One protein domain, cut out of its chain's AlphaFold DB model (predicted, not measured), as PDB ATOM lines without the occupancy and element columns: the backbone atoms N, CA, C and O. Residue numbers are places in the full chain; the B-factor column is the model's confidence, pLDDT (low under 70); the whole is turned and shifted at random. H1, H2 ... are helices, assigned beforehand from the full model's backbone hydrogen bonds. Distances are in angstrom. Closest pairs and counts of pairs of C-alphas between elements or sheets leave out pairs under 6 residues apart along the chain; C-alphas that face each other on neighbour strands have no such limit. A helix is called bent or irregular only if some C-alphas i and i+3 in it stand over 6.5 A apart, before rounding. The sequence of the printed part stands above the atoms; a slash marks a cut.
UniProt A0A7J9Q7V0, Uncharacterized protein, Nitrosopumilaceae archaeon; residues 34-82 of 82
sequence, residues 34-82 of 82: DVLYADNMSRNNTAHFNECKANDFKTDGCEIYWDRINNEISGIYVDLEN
ATOM      1  N   ASP A  34      -3.090  28.402  54.351       90.38
ATOM      2  CA  ASP A  34      -3.380  29.736  53.829       90.38
ATOM      3  C   ASP A  34      -4.097  29.658  52.471       90.38
ATOM      4  O   ASP A  34      -3.530  29.862  51.396       90.38
ATOM      5  N   VAL A  35      -5.397  29.364  52.526       86.19
ATOM      6  CA  VAL A  35      -6.298  29.327  51.363       86.19
ATOM      7  C   VAL A  35      -6.444  30.689  50.681       86.19
ATOM      8  O   VAL A  35      -6.901  30.759  49.540       86.19
ATOM      9  N   LEU A  36      -6.053  31.769  51.363       91.75
ATOM     10  CA  LEU A  36      -6.073  33.130  50.841       91.75
ATOM     11  C   LEU A  36      -4.698  33.582  50.348       91.75
ATOM     12  O   LEU A  36      -4.581  34.720  49.909       91.75
ATOM     13  N   TYR A  37      -3.678  32.721  50.339       92.44
ATOM     14  CA  TYR A  37      -2.322  33.097  49.935       92.44
ATOM     15  C   TYR A  37      -2.286  33.758  48.548       92.44
ATOM     16  O   TYR A  37      -1.737  34.847  48.371       92.44
ATOM     17  N   ALA A  38      -2.940  33.136  47.562       89.94
ATOM     18  CA  ALA A  38      -3.020  33.673  46.204       89.94
ATOM     19  C   ALA A  38      -3.834  34.979  46.125       89.94
ATOM     20  O   ALA A  38      -3.476  35.881  45.365       89.94
ATOM     21  N   ASP A  39      -4.902  35.104  46.922       94.38
ATOM     22  CA  ASP A  39      -5.718  36.321  46.980       94.38
ATOM     23  C   ASP A  39      -4.933  37.479  47.609       94.38
ATOM     24  O   ASP A  39      -4.815  38.553  47.019       94.38
ATOM     25  N   ASN A  40      -4.293  37.231  48.752       94.69
ATOM     26  CA  ASN A  40      -3.436  38.182  49.447       94.69
ATOM     27  C   ASN A  40      -2.286  38.659  48.553       94.69
ATOM     28  O   ASN A  40      -2.021  39.858  48.489       94.69
ATOM     29  N   MET A  41      -1.647  37.754  47.805       94.38
ATOM     30  CA  MET A  41      -0.595  38.110  46.849       94.38
ATOM     31  C   MET A  41      -1.119  39.035  45.738       94.38
ATOM     32  O   MET A  41      -0.494  40.050  45.427       94.38
ATOM     33  N   SER A  42      -2.285  38.727  45.165       94.25
ATOM     34  CA  SER A  42      -2.914  39.553  44.125       94.25
ATOM     35  C   SER A  42      -3.306  40.943  44.647       94.25
ATOM     36  O   SER A  42      -3.055  41.969  44.002       94.25
ATOM     37  N   ARG A  43      -3.867  40.996  45.860       95.44
ATOM     38  CA  ARG A  43      -4.236  42.247  46.533       95.44
ATOM     39  C   ARG A  43      -3.012  43.097  46.850       95.44
ATOM     40  O   ARG A  43      -3.057  44.299  46.604       95.44
ATOM     41  N   ASN A  44      -1.920  42.488  47.309       95.31
ATOM     42  CA  ASN A  44      -0.667  43.192  47.578       95.31
ATOM     43  C   ASN A  44      -0.076  43.800  46.295       95.31
ATOM     44  O   ASN A  44       0.257  44.981  46.262       95.31
ATOM     45  N   ASN A  45      -0.063  43.049  45.189       92.19
ATOM     46  CA  ASN A  45       0.385  43.579  43.896       92.19
ATOM     47  C   ASN A  45      -0.474  44.755  43.409       92.19
ATOM     48  O   ASN A  45       0.041  45.689  42.796       92.19
ATOM     49  N   THR A  46      -1.782  44.712  43.669       93.88
ATOM     50  CA  THR A  46      -2.695  45.811  43.330       93.88
ATOM     51  C   THR A  46      -2.450  47.032  44.219       93.88
ATOM     52  O   THR A  46      -2.456  48.157  43.723       93.88
ATOM     53  N   ALA A  47      -2.213  46.829  45.517       95.19
ATOM     54  CA  ALA A  47      -1.872  47.900  46.449       95.19
ATOM     55  C   ALA A  47      -0.570  48.598  46.032       95.19
ATOM     56  O   ALA A  47      -0.577  49.811  45.842       95.19
ATOM     57  N   HIS A  48       0.482  47.827  45.752       93.69
ATOM     58  CA  HIS A  48       1.763  48.345  45.275       93.69
ATOM     59  C   HIS A  48       1.622  49.132  43.963       93.69
ATOM     60  O   HIS A  48       2.160  50.227  43.819       93.69
ATOM     61  N   PHE A  49       0.821  48.637  43.013       92.94
ATOM     62  CA  PHE A  49       0.537  49.384  41.787       92.94
ATOM     63  C   PHE A  49      -0.152  50.729  42.065       92.94
ATOM     64  O   PHE A  49       0.181  51.733  41.439       92.94
ATOM     65  N   ASN A  50      -1.104  50.772  43.001       91.94
ATOM     66  CA  ASN A  50      -1.796  52.010  43.362       91.94
ATOM     67  C   ASN A  50      -0.876  53.003  44.084       91.94
ATOM     68  O   ASN A  50      -0.983  54.204  43.847       91.94
ATOM     69  N   GLU A  51       0.041  52.516  44.919       92.50
ATOM     70  CA  GLU A  51       1.082  53.332  45.550       92.50
ATOM     71  C   GLU A  51       2.027  53.931  44.504       92.50
ATOM     72  O   GLU A  51       2.277  55.137  44.509       92.50
ATOM     73  N   CYS A  52       2.477  53.125  43.542       91.88
ATOM     74  CA  CYS A  52       3.269  53.603  42.413       91.88
ATOM     75  C   CYS A  52       2.508  54.629  41.571       91.88
ATOM     76  O   CYS A  52       3.058  55.668  41.213       91.88
ATOM     77  N   LYS A  53       1.221  54.387  41.309       89.50
ATOM     78  CA  LYS A  53       0.357  55.317  40.578       89.50
ATOM     79  C   LYS A  53       0.201  56.657  41.297       89.50
ATOM     80  O   LYS A  53       0.145  57.682  40.631       89.50
ATOM     81  N   ALA A  54       0.132  56.661  42.627       90.38
ATOM     82  CA  ALA A  54       0.041  57.891  43.413       90.38
ATOM     83  C   ALA A  54       1.320  58.748  43.346       90.38
ATOM     84  O   ALA A  54       1.246  59.951  43.577       90.38
ATOM     85  N   ASN A  55       2.464  58.142  43.012       86.31
ATOM     86  CA  ASN A  55       3.766  58.801  42.876       86.31
ATOM     87  C   ASN A  55       4.237  58.900  41.410       86.31
ATOM     88  O   ASN A  55       5.440  58.952  41.143       86.31
ATOM     89  N   ASP A  56       3.305  58.854  40.452       86.62
ATOM     90  CA  ASP A  56       3.575  58.916  39.007       86.62
ATOM     91  C   ASP A  56       4.589  57.870  38.498       86.62
ATOM     92  O   ASP A  56       5.241  58.069  37.476       86.62
ATOM     93  N   PHE A  57       4.723  56.739  39.199       88.06
ATOM     94  CA  PHE A  57       5.668  55.652  38.910       88.06
ATOM     95  C   PHE A  57       7.149  56.075  38.877       88.06
ATOM     96  O   PHE A  57       7.964  55.377  38.273       88.06
ATOM     97  N   LYS A  58       7.505  57.187  39.537       85.06
ATOM     98  CA  LYS A  58       8.881  57.725  39.596       85.06
ATOM     99  C   LYS A  58       9.690  57.260  40.808       85.06
ATOM    100  O   LYS A  58      10.878  57.545  40.898       85.06
ATOM    101  N   THR A  59       9.047  56.596  41.762       84.44
ATOM    102  CA  THR A  59       9.686  56.073  42.975       84.44
ATOM    103  C   THR A  59      10.365  54.729  42.727       84.44
ATOM    104  O   THR A  59       9.884  53.923  41.924       84.44
ATOM    105  N   ASP A  60      11.445  54.466  43.466       82.19
ATOM    106  CA  ASP A  60      12.194  53.207  43.402       82.19
ATOM    107  C   ASP A  60      11.268  51.992  43.597       82.19
ATOM    108  O   ASP A  60      10.417  51.974  44.489       82.19
ATOM    109  N   GLY A  61      11.423  50.971  42.748       83.50
ATOM    110  CA  GLY A  61      10.603  49.750  42.763       83.50
ATOM    111  C   GLY A  61       9.359  49.773  41.862       83.50
ATOM    112  O   GLY A  61       8.768  48.720  41.620       83.50
ATOM    113  N   CYS A  62       8.989  50.925  41.291       90.38
ATOM    114  CA  CYS A  62       7.861  51.043  40.353       90.38
ATOM    115  C   CYS A  62       8.232  50.774  38.884       90.38
ATOM    116  O   CYS A  62       7.347  50.610  38.040       90.38
ATOM    117  N   GLU A  63       9.529  50.661  38.598       89.38
ATOM    118  CA  GLU A  63      10.113  50.377  37.281       89.38
ATOM    119  C   GLU A  63       9.599  49.088  36.632       89.38
ATOM    120  O   GLU A  63       9.452  49.004  35.414       89.38
ATOM    121  N   ILE A  64       9.195  48.118  37.455       89.12
ATOM    122  CA  ILE A  64       8.598  46.853  37.009       89.12
ATOM    123  C   ILE A  64       7.309  47.043  36.195       89.12
ATOM    124  O   ILE A  64       6.888  46.129  35.483       89.12
ATOM    125  N   TYR A  65       6.648  48.197  36.321       90.62
ATOM    126  CA  TYR A  65       5.405  48.495  35.616       90.62
ATOM    127  C   TYR A  65       5.617  49.290  34.329       90.62
ATOM    128  O   TYR A  65       4.693  49.313  33.515       90.62
ATOM    129  N   TRP A  66       6.790  49.896  34.112       89.00
ATOM    130  CA  TRP A  66       7.045  50.809  32.992       89.00
ATOM    131  C   TRP A  66       6.768  50.169  31.634       89.00
ATOM    132  O   TRP A  66       5.986  50.718  30.866       89.00
ATOM    133  N   ASP A  67       7.275  48.963  31.376       87.44
ATOM    134  CA  ASP A  67       7.026  48.247  30.113       87.44
ATOM    135  C   ASP A  67       5.535  47.975  29.859       87.44
ATOM    136  O   ASP A  67       5.071  47.930  28.719       87.44
ATOM    137  N   ARG A  68       4.752  47.792  30.929       86.06
ATOM    138  CA  ARG A  68       3.312  47.527  30.829       86.06
ATOM    139  C   ARG A  68       2.499  48.801  30.621       86.06
ATOM    140  O   ARG A  68       1.433  48.719  30.015       86.06
ATOM    141  N   ILE A  69       2.949  49.936  31.153       88.88
ATOM    142  CA  ILE A  69       2.188  51.192  31.130       88.88
ATOM    143  C   ILE A  69       2.644  52.151  30.029       88.88
ATOM    144  O   ILE A  69       1.799  52.853  29.494       88.88
ATOM    145  N   ASN A  70       3.906  52.125  29.600       86.44
ATOM    146  CA  ASN A  70       4.434  52.994  28.544       86.44
ATOM    147  C   ASN A  70       4.055  52.492  27.141       86.44
ATOM    148  O   ASN A  70       4.901  52.199  26.301       86.44
ATOM    149  N   ASN A  71       2.756  52.376  26.883       85.06
ATOM    150  CA  ASN A  71       2.194  52.093  25.571       85.06
ATOM    151  C   ASN A  71       0.866  52.839  25.378       85.06
ATOM    152  O   ASN A  71       0.259  53.347  26.321       85.06
ATOM    153  N   GLU A  72       0.402  52.884  24.133       81.38
ATOM    154  CA  GLU A  72      -0.824  53.594  23.751       81.38
ATOM    155  C   GLU A  72      -2.105  53.010  24.361       81.38
ATOM    156  O   GLU A  72      -3.090  53.725  24.524       81.38
ATOM    157  N   ILE A  73      -2.105  51.728  24.729       83.75
ATOM    158  CA  ILE A  73      -3.289  51.016  25.223       83.75
ATOM    159  C   ILE A  73      -3.560  51.361  26.692       83.75
ATOM    160  O   ILE A  73      -4.712  51.494  27.101       83.75
ATOM    161  N   SER A  74      -2.511  51.501  27.501       82.19
ATOM    162  CA  SER A  74      -2.609  51.819  28.931       82.19
ATOM    163  C   SER A  74      -2.898  53.291  29.213       82.19
ATOM    164  O   SER A  74      -3.432  53.592  30.279       82.19
ATOM    165  N   GLY A  75      -2.557  54.203  28.295       79.81
ATOM    166  CA  GLY A  75      -2.851  55.638  28.419       79.81
ATOM    167  C   GLY A  75      -2.163  56.345  29.598       79.81
ATOM    168  O   GLY A  75      -2.568  57.445  29.969       79.81
ATOM    169  N   ILE A  76      -1.151  55.718  30.203       80.12
ATOM    170  CA  ILE A  76      -0.331  56.259  31.293       80.12
ATOM    171  C   ILE A  76       1.094  56.337  30.760       80.12
ATOM    172  O   ILE A  76       1.674  55.304  30.466       80.12
ATOM    173  N   TYR A  77       1.672  57.527  30.660       80.88
ATOM    174  CA  TYR A  77       3.042  57.680  30.179       80.88
ATOM    175  C   TYR A  77       3.926  58.175  31.309       80.88
ATOM    176  O   TYR A  77       3.681  59.240  31.878       80.88
ATOM    177  N   VAL A  78       4.941  57.383  31.635       82.81
ATOM    178  CA  VAL A  78       6.005  57.775  32.550       82.81
ATOM    179  C   VAL A  78       7.144  58.296  31.702       82.81
ATOM    180  O   VAL A  78       7.700  57.563  30.885       82.81
ATOM    181  N   ASP A  79       7.470  59.567  31.892       81.00
ATOM    182  CA  ASP A  79       8.655  60.152  31.290       81.00
ATOM    183  C   ASP A  79       9.895  59.601  32.004       81.00
ATOM    184  O   ASP A  79      10.120  59.885  33.184       81.00
ATOM    185  N   LEU A  80      10.623  58.728  31.306       74.75
ATOM    186  CA  LEU A  80      11.857  58.097  31.779       74.75
ATOM    187  C   LEU A  80      13.094  58.921  31.400       74.75
ATOM    188  O   LEU A  80      14.216  58.491  31.675       74.75
ATOM    189  N   GLU A  81      12.906  60.071  30.750       68.06
ATOM    190  CA  GLU A  81      13.988  60.982  30.416       68.06
ATOM    191  C   GLU A  81      14.407  61.764  31.669       68.06
ATOM    192  O   GLU A  81      13.625  62.486  32.291       68.06
ATOM    193  N   ASN A  82      15.676  61.602  32.038       53.62
ATOM    194  CA  ASN A  82      16.409  62.559  32.857       53.62
ATOM    195  C   ASN A  82      17.434  63.281  31.988       53.62
ATOM    196  O   ASN A  82      18.251  62.568  31.358       53.62
TER     197      ASN A  82
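AT A GLANCE: This is residues 34 to 82 of the 82 residues of an uncharacterized protein of Nitrosopumilaceae archaeon (UniProt A0A7J9Q7V0). One long helix, H1, makes most of the length; its first part sticks out with residues 34 to 47, and near its other end a short helix, H2, stands crosswise to it amid loops. The printed part has 49 residues with two named helices, H1 then H2, and no named strand; the class is all helix. The whole is loose, with a radius of gyration of the C-alphas of 12.8 A, and spans 43 by 23 by 15 A.

IN THESE COORDINATES: H1, residues 37 to 54, is 25.7 A long, from C-alpha 37 at (-2.322, 33.097, 49.935) to C-alpha 54 at (0.041, 57.891, 43.413). H2, residues 63 to 69, ends with C-alpha 69 at (2.188, 51.192, 31.130); it is irregular, with C-alphas 64 and 67 7.2 A apart.

HOW THE PARTS SIT: H1 and H2 are close but not clearly touching; their closest C-alphas, of Phe 49 and Tyr 65, are 7.9 A apart. Their lines are about perpendicular, at 84 degrees, that of H2 being a rough one. In H1 every O i to N i+4 pair is within hydrogen-bond range; in H2 1 of 3 is, beside 3 of 4 O i to N i+3 pairs.

THE WHOLE: The C-alphas farthest apart, of Val 35 and Asn 82, are 44.3 A apart. The printed part has no cut, and the link from H1 to H2 is short. Residues 70 to 82 hold no named element; pLDDT is under 70 at residues 81 to 82.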